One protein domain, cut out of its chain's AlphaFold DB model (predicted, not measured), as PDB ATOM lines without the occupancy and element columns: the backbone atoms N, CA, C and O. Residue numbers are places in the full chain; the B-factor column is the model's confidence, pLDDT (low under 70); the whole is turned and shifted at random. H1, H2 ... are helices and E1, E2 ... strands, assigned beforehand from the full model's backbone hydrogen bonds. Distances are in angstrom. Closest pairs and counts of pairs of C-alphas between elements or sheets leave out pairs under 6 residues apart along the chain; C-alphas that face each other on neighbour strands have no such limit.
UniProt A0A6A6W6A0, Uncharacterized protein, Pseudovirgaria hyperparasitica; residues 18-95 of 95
ATOM      1  N   THR A  18     239.388 343.554 313.602       38.31
ATOM      2  CA  THR A  18     238.594 344.774 313.615       38.31
ATOM      3  C   THR A  18     238.181 345.161 315.018       38.31
ATOM      4  O   THR A  18     237.317 344.528 315.616       38.31
ATOM      5  N   ALA A  19     238.672 346.295 315.472       42.53
ATOM      6  CA  ALA A  19     237.799 347.290 316.062       42.53
ATOM      7  C   ALA A  19     238.116 348.643 315.328       42.53
ATOM      8  O   ALA A  19     238.849 348.580 314.363       42.53
ATOM      9  N   ALA A  20     237.583 349.842 315.558       43.97
ATOM     10  CA  ALA A  20     238.075 351.058 314.855       43.97
ATOM     11  C   ALA A  20     238.273 352.244 315.804       43.97
ATOM     12  O   ALA A  20     237.320 352.603 316.491       43.97
ATOM     13  N   ALA A  21     239.488 352.808 315.863       49.47
ATOM     14  CA  ALA A  21     239.873 353.836 316.827       49.47
ATOM     15  C   ALA A  21     239.519 355.203 316.253       49.47
ATOM     16  O   ALA A  21     240.363 355.982 315.843       49.47
ATOM     17  N   GLY A  22     238.225 355.498 316.184       47.66
ATOM     18  CA  GLY A  22     237.820 356.894 316.060       47.66
ATOM     19  C   GLY A  22     238.333 357.624 317.303       47.66
ATOM     20  O   GLY A  22     237.895 357.298 318.403       47.66
ATOM     21  N   ASP A  23     239.288 358.539 317.136       57.28
ATOM     22  CA  ASP A  23     239.767 359.498 318.150       57.28
ATOM     23  C   ASP A  23     240.840 359.048 319.156       57.28
ATOM     24  O   ASP A  23     240.999 359.676 320.209       57.28
ATOM     25  N   CYS A  24     241.645 358.021 318.869       66.38
ATOM     26  CA  CYS A  24     242.776 357.759 319.757       66.38
ATOM     27  C   CYS A  24     243.869 358.841 319.565       66.38
ATOM     28  O   CYS A  24     244.371 359.089 318.467       66.38
ATOM     29  N   LYS A  25     244.231 359.533 320.654       72.38
ATOM     30  CA  LYS A  25     245.308 360.533 320.670       72.38
ATOM     31  C   LYS A  25     246.663 359.846 320.566       72.38
ATOM     32  O   LYS A  25     246.964 358.937 321.346       72.38
ATOM     33  N   THR A  26     247.488 360.332 319.647       69.56
ATOM     34  CA  THR A  26     248.902 359.964 319.559       69.56
ATOM     35  C   THR A  26     249.603 360.253 320.896       69.56
ATOM     36  O   THR A  26     249.233 361.179 321.612       69.56
ATOM     37  N   PHE A  27     250.597 359.428 321.251       74.69
ATOM     38  CA  PHE A  27     251.377 359.482 322.508       74.69
ATOM     39  C   PHE A  27     250.683 359.038 323.805       74.69
ATOM     40  O   PHE A  27     251.328 359.055 324.851       74.69
ATOM     41  N   LEU A  28     249.430 358.582 323.753       82.81
ATOM     42  CA  LEU A  28     248.787 357.934 324.896       82.81
ATOM     43  C   LEU A  28     248.757 356.411 324.739       82.81
ATOM     44  O   LEU A  28     248.718 355.881 323.621       82.81
ATOM     45  N   PHE A  29     248.778 355.726 325.881       85.81
ATOM     46  CA  PHE A  29     248.501 354.298 325.969       85.81
ATOM     47  C   PHE A  29     247.073 354.055 326.434       85.81
ATOM     48  O   PHE A  29     246.508 354.860 327.168       85.81
ATOM     49  N   TYR A  30     246.526 352.929 326.000       84.94
ATOM     50  CA  TYR A  30     245.129 352.584 326.164       84.94
ATOM     51  C   TYR A  30     244.964 351.117 326.540       84.94
ATOM     52  O   TYR A  30     245.537 350.237 325.894       84.94
ATOM     53  N   CYS A  31     244.133 350.832 327.528       86.81
ATOM     54  CA  CYS A  31     243.737 349.488 327.887       86.81
ATOM     55  C   CYS A  31     242.747 348.927 326.868       86.81
ATOM     56  O   CYS A  31     241.737 349.544 326.530       86.81
ATOM     57  N   GLY A  32     242.981 347.702 326.395       82.75
ATOM     58  CA  GLY A  32     242.108 347.120 325.374       82.75
ATOM     59  C   GLY A  32     240.680 346.834 325.849       82.75
ATOM     60  O   GLY A  32     239.779 346.752 325.016       82.75
ATOM     61  N   HIS A  33     240.421 346.727 327.161       81.94
ATOM     62  CA  HIS A  33     239.048 346.597 327.665       81.94
ATOM     63  C   HIS A  33     238.238 347.893 327.525       81.94
ATOM     64  O   HIS A  33     237.035 347.814 327.276       81.94
ATOM     65  N   THR A  34     238.887 349.058 327.601       76.75
ATOM     66  CA  THR A  34     238.287 350.382 327.363       76.75
ATOM     67  C   THR A  34     237.916 350.572 325.886       76.75
ATOM     68  O   THR A  34     237.052 351.376 325.543       76.75
ATOM     69  N   PHE A  35     238.512 349.761 325.002       65.62
ATOM     70  CA  PHE A  35     238.330 349.784 323.550       65.62
ATOM     71  C   PHE A  35     237.501 348.616 322.997       65.62
ATOM     72  O   PHE A  35     237.491 348.425 321.778       65.62
ATOM     73  N   LYS A  36     236.786 347.836 323.829       56.78
ATOM     74  CA  LYS A  36     235.900 346.747 323.356       56.78
ATOM     75  C   LYS A  36     234.926 347.268 322.282       56.78
ATOM     76  O   LYS A  36     233.916 347.886 322.596       56.78
ATOM     77  N   GLY A  37     235.247 347.021 321.007       51.00
ATOM     78  CA  GLY A  37     234.466 347.450 319.840       51.00
ATOM     79  C   GLY A  37     234.941 348.723 319.113       51.00
ATOM     80  O   GLY A  37     234.300 349.102 318.138       51.00
ATOM     81  N   ARG A  38     236.057 349.362 319.515       49.75
ATOM     82  CA  ARG A  38     236.547 350.650 318.967       49.75
ATOM     83  C   ARG A  38     238.056 350.752 318.577       49.75
ATOM     84  O   ARG A  38     238.622 351.814 318.724       49.75
ATOM     85  N   GLY A  39     238.771 349.735 318.075       53.69
ATOM     86  CA  GLY A  39     240.117 349.887 317.425       53.69
ATOM     87  C   GLY A  39     240.707 348.711 316.607       53.69
ATOM     88  O   GLY A  39     240.710 347.593 317.101       53.69
ATOM     89  N   LYS A  40     241.223 348.886 315.367       62.22
ATOM     90  CA  LYS A  40     241.727 347.718 314.593       62.22
ATOM     91  C   LYS A  40     243.076 347.421 315.193       62.22
ATOM     92  O   LYS A  40     243.949 348.281 315.115       62.22
ATOM     93  N   VAL A  41     243.247 346.254 315.805       70.81
ATOM     94  CA  VAL A  41     244.572 345.881 316.289       70.81
ATOM     95  C   VAL A  41     245.361 345.405 315.086       70.81
ATOM     96  O   VAL A  41     245.014 344.398 314.465       70.81
ATOM     97  N   LEU A  42     246.382 346.173 314.720       69.62
ATOM     98  CA  LEU A  42     247.211 345.873 313.568       69.62
ATOM     99  C   LEU A  42     248.481 345.130 313.970       69.62
ATOM    100  O   LEU A  42     249.123 345.402 314.990       69.62
ATOM    101  N   ALA A  43     248.857 344.211 313.088       67.94
ATOM    102  CA  ALA A  43     250.228 343.772 312.929       67.94
ATOM    103  C   ALA A  43     251.052 344.960 312.402       67.94
ATOM    104  O   ALA A  43     250.811 345.437 311.293       67.94
ATOM    105  N   ASP A  44     252.000 345.441 313.200       72.00
ATOM    106  CA  ASP A  44     252.842 346.601 312.907       72.00
ATOM    107  C   ASP A  44     254.323 346.234 313.086       72.00
ATOM    108  O   ASP A  44     254.672 345.357 313.876       72.00
ATOM    109  N   ALA A  45     255.236 346.903 312.383       74.12
ATOM    110  CA  ALA A  45     256.669 346.643 312.552       74.12
ATOM    111  C   ALA A  45     257.122 346.812 314.018       74.12
ATOM    112  O   ALA A  45     257.981 346.071 314.493       74.12
ATOM    113  N   TRP A  46     256.481 347.710 314.772       72.94
ATOM    114  CA  TRP A  46     256.741 347.930 316.192       72.94
ATOM    115  C   TRP A  46     256.477 346.697 317.064       72.94
ATOM    116  O   TRP A  46     257.195 346.459 318.034       72.94
ATOM    117  N   ASN A  47     255.449 345.909 316.737       73.19
ATOM    118  CA  ASN A  47     255.139 344.662 317.438       73.19
ATOM    119  C   ASN A  47     255.659 343.425 316.691       73.19
ATOM    120  O   ASN A  47     255.319 342.299 317.055       73.19
ATOM    121  N   ASN A  48     256.528 343.620 315.693       77.00
ATOM    122  CA  ASN A  48     257.047 342.567 314.823       77.00
ATOM    123  C   ASN A  48     255.928 341.790 314.101       77.00
ATOM    124  O   ASN A  48     256.010 340.576 313.923       77.00
ATOM    125  N   GLY A  49     254.840 342.487 313.763       77.25
ATOM    126  CA  GLY A  49     253.647 341.917 313.148       77.25
ATOM    127  C   GLY A  49     252.765 341.092 314.092       77.25
ATOM    128  O   GLY A  49     251.849 340.417 313.626       77.25
ATOM    129  N   GLN A  50     253.017 341.114 315.404       80.56
ATOM    130  CA  GLN A  50     252.270 340.311 316.372       80.56
ATOM    131  C   GLN A  50     251.141 341.092 317.035       80.56
ATOM    132  O   GLN A  50     251.329 342.194 317.536       80.56
ATOM    133  N   TYR A  51     249.975 340.470 317.139       80.44
ATOM    134  CA  TYR A  51     248.813 341.011 317.833       80.44
ATOM    135  C   TYR A  51     248.379 340.055 318.961       80.44
ATOM    136  O   TYR A  51     248.628 338.850 318.874       80.44
ATOM    137  N   PRO A  52     247.751 340.567 320.032       80.56
ATOM    138  CA  PRO A  52     247.278 339.756 321.141       80.56
ATOM    139  C   PRO A  52     246.104 338.889 320.702       80.56
ATOM    140  O   PRO A  52     245.302 339.275 319.846       80.56
ATOM    141  N   SER A  53     245.956 337.731 321.341       82.56
ATOM    142  CA  SER A  53     244.734 336.942 321.210       82.56
ATOM    143  C   SER A  53     243.537 337.702 321.786       82.56
ATOM    144  O   SER A  53     243.684 338.606 322.610       82.56
ATOM    145  N   THR A  54     242.320 337.314 321.408       78.50
ATOM    146  CA  THR A  54     241.085 337.950 321.898       78.50
ATOM    147  C   THR A  54     240.982 337.976 323.425       78.50
ATOM    148  O   THR A  54     240.519 338.967 323.988       78.50
ATOM    149  N   ALA A  55     241.477 336.936 324.102       81.38
ATOM    150  CA  ALA A  55     241.535 336.867 325.562       81.38
ATOM    151  C   ALA A  55     242.533 337.870 326.171       81.38
ATOM    152  O   ALA A  55     242.315 338.377 327.268       81.38
ATOM    153  N   GLN A  56     243.608 338.190 325.447       84.56
ATOM    154  CA  GLN A  56     244.656 339.106 325.898       84.56
ATOM    155  C   GLN A  56     244.313 340.573 325.643       84.56
ATOM    156  O   GLN A  56     244.869 341.435 326.323       84.56
ATOM    157  N   ILE A  57     243.402 340.879 324.710       82.44
ATOM    158  CA  ILE A  57     243.053 342.265 324.357       82.44
ATOM    159  C   ILE A  57     242.611 343.042 325.598       82.44
ATOM    160  O   ILE A  57     243.140 344.114 325.866       82.44
ATOM    161  N   GLY A  58     241.706 342.488 326.410       82.81
ATOM    162  CA  GLY A  58     241.171 343.194 327.580       82.81
ATOM    163  C   GLY A  58     242.224 343.575 328.630       82.81
ATOM    164  O   GLY A  58     242.050 344.555 329.350       82.81
ATOM    165  N   GLN A  59     243.322 342.824 328.693       86.69
ATOM    166  CA  GLN A  59     244.393 342.987 329.679       86.69
ATOM    167  C   GLN A  59     245.653 343.622 329.084       86.69
ATOM    168  O   GLN A  59     246.667 343.726 329.763       86.69
ATOM    169  N   SER A  60     245.628 343.998 327.809       87.19
ATOM    170  CA  SER A  60     246.785 344.529 327.097       87.19
ATOM    171  C   SER A  60     246.732 346.045 326.988       87.19
ATOM    172  O   SER A  60     245.652 346.629 326.891       87.19
ATOM    173  N   LEU A  61     247.913 346.659 326.941       87.56
ATOM    174  CA  LEU A  61     248.071 348.058 326.566       87.56
ATOM    175  C   LEU A  61     248.270 348.190 325.063       87.56
ATOM    176  O   LEU A  61     248.989 347.411 324.431       87.56
ATOM    177  N   PHE A  62     247.703 349.245 324.507       86.25
ATOM    178  CA  PHE A  62     247.798 349.596 323.106       86.25
ATOM    179  C   PHE A  62     248.200 351.057 322.958       86.25
ATOM    180  O   PHE A  62     247.909 351.882 323.816       86.25
ATOM    181  N   LYS A  63     248.844 351.388 321.847       82.81
ATOM    182  CA  LYS A  63     249.020 352.771 321.392       82.81
ATOM    183  C   LYS A  63     248.340 352.951 320.047       82.81
ATOM    184  O   LYS A  63     248.172 351.981 319.314       82.81
ATOM    185  N   CYS A  64     248.041 354.186 319.683       79.12
ATOM    186  CA  CYS A  64     247.625 354.507 318.323       79.12
ATOM    187  C   CYS A  64     248.717 354.167 317.303       79.12
ATOM    188  O   CYS A  64     249.865 354.590 317.463       79.12
ATOM    189  N   ALA A  65     248.353 353.451 316.241       74.19
ATOM    190  CA  ALA A  65     249.097 353.431 314.989       74.19
ATOM    191  C   ALA A  65     248.538 354.493 314.036       74.19
ATOM    192  O   ALA A  65     247.323 354.686 313.942       74.19
ATOM    193  N   GLY A  66     249.439 355.137 313.289       64.12
ATOM    194  CA  GLY A  66     249.078 356.076 312.227       64.12
ATOM    195  C   GLY A  66     248.128 357.192 312.678       64.12
ATOM    196  O   GLY A  66     248.149 357.608 313.835       64.12
ATOM    197  N   GLN A  67     247.296 357.678 311.750       58.00
ATOM    198  CA  GLN A  67     246.341 358.790 311.912       58.00
ATOM    199  C   GLN A  67     245.142 358.479 312.842       58.00
ATOM    200  O   GLN A  67     244.048 358.990 312.639       58.00
ATOM    201  N   GLY A  68     245.328 357.646 313.867       59.34
ATOM    202  CA  GLY A  68     244.356 357.443 314.940       59.34
ATOM    203  C   GLY A  68     243.456 356.220 314.788       59.34
ATOM    204  O   GLY A  68     243.009 355.712 315.796       59.34
ATOM    205  N   GLU A  69     243.252 355.659 313.596       61.50
ATOM    206  CA  GLU A  69     242.214 354.624 313.390       61.50
ATOM    207  C   GLU A  69     242.574 353.206 313.871       61.50
ATOM    208  O   GLU A  69     241.724 352.305 313.927       61.50
ATOM    209  N   THR A  70     243.841 352.981 314.216       72.00
ATOM    210  CA  THR A  70     244.398 351.644 314.455       72.00
ATOM    211  C   THR A  70     245.197 351.595 315.747       72.00
ATOM    212  O   THR A  70     245.694 352.612 316.225       72.00
ATOM    213  N   LEU A  71     245.313 350.405 316.329       79.00
ATOM    214  CA  LEU A  71     245.979 350.166 317.601       79.00
ATOM    215  C   LEU A  71     247.138 349.186 317.426       79.00
ATOM    216  O   LEU A  71     247.011 348.149 316.775       79.00
ATOM    217  N   VAL A  72     248.259 349.494 318.066       83.00
ATOM    218  CA  VAL A  72     249.440 348.636 318.144       83.00
ATOM    219  C   VAL A  72     249.567 348.134 319.561       83.00
ATOM    220  O   VAL A  72     249.595 348.925 320.502       83.00
ATOM    221  N   TRP A  73     249.676 346.819 319.708       84.94
ATOM    222  CA  TRP A  73     249.968 346.199 320.994       84.94
ATOM    223  C   TRP A  73     251.338 346.644 321.512       84.94
ATOM    224  O   TRP A  73     252.342 346.527 320.805       84.94
ATOM    225  N   VAL A  74     251.373 347.179 322.731       80.69
ATOM    226  CA  VAL A  74     252.608 347.623 323.387       80.69
ATOM    227  C   VAL A  74     252.981 346.682 324.533       80.69
ATOM    228  O   VAL A  74     252.420 345.599 324.666       80.69
ATOM    229  N   ASN A  75     253.979 347.063 325.333       78.44
ATOM    230  CA  ASN A  75     254.489 346.259 326.445       78.44
ATOM    231  C   ASN A  75     255.130 344.922 326.015       78.44
ATOM    232  O   ASN A  75     254.897 343.874 326.607       78.44
ATOM    233  N   GLY A  76     255.917 344.941 324.934       73.38
ATOM    234  CA  GLY A  76     256.720 343.783 324.523       73.38
ATOM    235  C   GLY A  76     255.922 342.549 324.096       73.38
ATOM    236  O   GLY A  76     256.526 341.485 323.957       73.38
ATOM    237  N   ARG A  77     254.614 342.704 323.828       75.56
ATOM    238  CA  ARG A  77     253.658 341.617 323.546       75.56
ATOM    239  C   ARG A  77     253.302 340.792 324.786       75.56
ATOM    240  O   ARG A  77     253.044 339.593 324.698       75.56
ATOM    241  N   THR A  78     253.276 341.450 325.940       82.69
ATOM    242  CA  THR A  78     252.866 340.843 327.203       82.69
ATOM    243  C   THR A  78     251.625 341.568 327.723       82.69
ATOM    244  O   THR A  78     251.666 342.791 327.906       82.69
ATOM    245  N   PRO A  79     250.507 340.855 327.959       85.94
ATOM    246  CA  PRO A  79     249.361 341.451 328.630       85.94
ATOM    247  C   PRO A  79     249.768 341.880 330.044       85.94
ATOM    248  O   PRO A  79     250.545 341.199 330.706       85.94
ATOM    249  N   CYS A  80     249.219 342.990 330.524       85.12
ATOM    250  CA  CYS A  80     249.464 343.492 331.872       85.12
ATOM    251  C   CYS A  80     248.926 342.557 332.966       85.12
ATOM    252  O   CYS A  80     249.298 342.691 334.123       85.12
ATOM    253  N   GLY A  81     247.987 341.663 332.633       84.06
ATOM    254  CA  GLY A  81     247.142 340.971 333.612       84.06
ATOM    255  C   GLY A  81     246.099 341.928 334.196       84.06
ATOM    256  O   GLY A  81     244.905 341.736 333.973       84.06
ATOM    257  N   ASN A  82     246.562 343.004 334.838       87.50
ATOM    258  CA  ASN A  82     245.758 344.134 335.287       87.50
ATOM    259  C   ASN A  82     246.122 345.401 334.500       87.50
ATOM    260  O   ASN A  82     247.188 345.987 334.681       87.50
ATOM    261  N   CYS A  83     245.240 345.812 333.594       88.06
ATOM    262  CA  CYS A  83     245.388 347.073 332.877       88.06
ATOM    263  C   CYS A  83     244.529 348.127 333.579       88.06
ATOM    264  O   CYS A  83     243.343 347.883 333.799       88.06
ATOM    265  N   VAL A  84     245.120 349.262 333.940       90.50
ATOM    266  CA  VAL A  84     244.464 350.338 334.684       90.50
ATOM    267  C   VAL A  84     244.212 351.521 333.757       90.50
ATOM    268  O   VAL A  84     245.154 352.098 333.209       90.50
ATOM    269  N   ASP A  85     242.934 351.879 333.608       88.19
ATOM    270  CA  ASP A  85     242.497 353.098 332.923       88.19
ATOM    271  C   ASP A  85     242.860 354.320 333.783       88.19
ATOM    272  O   ASP A  85     242.378 354.471 334.912       88.19
ATOM    273  N   ALA A  86     243.744 355.178 333.271       86.94
ATOM    274  CA  ALA A  86     244.219 356.364 333.987       86.94
ATOM    275  C   ALA A  86     243.258 357.563 333.864       86.94
ATOM    276  O   ALA A  86     243.482 358.619 334.478       86.94
ATOM    277  N   GLY A  87     242.186 357.412 333.089       81.44
ATOM    278  CA  GLY A  87     241.187 358.424 332.806       81.44
ATOM    279  C   GLY A  87     241.525 359.304 331.602       81.44
ATOM    280  O   GLY A  87     242.598 359.257 330.999       81.44
ATOM    281  N   SER A  88     240.573 360.170 331.249       80.25
ATOM    282  CA  SER A  88     240.644 361.003 330.044       80.25
ATOM    283  C   SER A  88     241.907 361.869 329.979       80.25
ATOM    284  O   SER A  88     242.176 362.679 330.865       80.25
ATOM    285  N   GLY A  89     242.650 361.745 328.875       78.44
ATOM    286  CA  GLY A  89     243.854 362.540 328.608       78.44
ATOM    287  C   GLY A  89     245.118 362.049 329.314       78.44
ATOM    288  O   GLY A  89     246.139 362.732 329.238       78.44
ATOM    289  N   ARG A  90     245.070 360.890 329.975       84.50
ATOM    290  CA  ARG A  90     246.227 360.233 330.588       84.50
ATOM    291  C   ARG A  90     246.498 358.900 329.898       84.50
ATOM    292  O   ARG A  90     245.616 358.348 329.252       84.50
ATOM    293  N   SER A  91     247.739 358.432 329.997       86.25
ATOM    294  CA  SER A  91     248.119 357.115 329.491       86.25
ATOM    295  C   SER A  91     247.724 356.046 330.492       86.25
ATOM    296  O   SER A  91     248.126 356.116 331.655       86.25
ATOM    297  N   ASP A  92     247.016 355.040 330.007       89.25
ATOM    298  CA  ASP A  92     246.747 353.820 330.752       89.25
ATOM    299  C   ASP A  92     248.051 353.071 331.050       89.25
ATOM    300  O   ASP A  92     249.064 353.235 330.358       89.25
ATOM    301  N   TYR A  93     248.041 352.239 332.089       88.81
ATOM    302  CA  TYR A  93     249.244 351.549 332.551       88.81
ATOM    303  C   TYR A  93     248.957 350.133 333.057       88.81
ATOM    304  O   TYR A  93     247.825 349.778 333.378       88.81
ATOM    305  N   CYS A  94     250.001 349.303 333.113       88.56
ATOM    306  CA  CYS A  94     249.936 348.011 333.788       88.56
ATOM    307  C   CYS A  94     250.108 348.241 335.296       88.56
ATOM    308  O   CYS A  94     251.088 348.879 335.691       88.56
ATOM    309  N   GLY A  95     249.166 347.753 336.105       80.81
ATOM    310  CA  GLY A  95     249.185 347.861 337.570       80.81
ATOM    311  C   GLY A  95     249.552 346.569 338.276       80.81
ATOM    312  O   GLY A  95     249.477 345.499 337.633       80.81
TER     313      GLY A  95
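Overview. This is residues 18 to 95 of the 95 residues of an uncharacterized protein of Pseudovirgaria hyperparasitica (UniProt A0A6A6W6A0). With little regular structure, this is a small antiparallel sheet, order E1, E2, E3, among long loops; residues 40 to 41 pair along E3, and residues 83 to 94 fold back on themselves beyond E1. The 78 printed residues, 16 in named elements, run E1, H1, E2, E3, class mixed. The whole is compact and rounded, radius of gyration of the C-alphas 10.8 A, spans 26 by 24 by 20 A.

Arrangement. E1, residues 29 to 31, is antiparallel to E2, residues 61 to 65, at 128 degrees, with N 30 and O 62 2.8 A apart. H1, residues 54 to 57, is not on the sheet and is too short for an O i to N i+4 pair; its one O i to N i+3 pair is not within range. E2 and E3, residues 70 to 73, form a hairpin at 139 degrees, with N 63 and O 72 2.9 A apart.

Along the chain. E1 begins at C-alpha 29, (248.501, 354.298, 325.969), and spans 7.0 A; H1 spans 5.3 A, E2 12.8 A. E3, 10.2 A, ends at C-alpha 73, (249.968, 346.199, 320.994).

Size, cuts and confidence. The farthest C-alphas, Asn 48 and Ser 88, are 29.0 A apart. The printed part has no cut; E1 to H1 is a long link. Twenty residues have pLDDT under 70, among them 18 to 24.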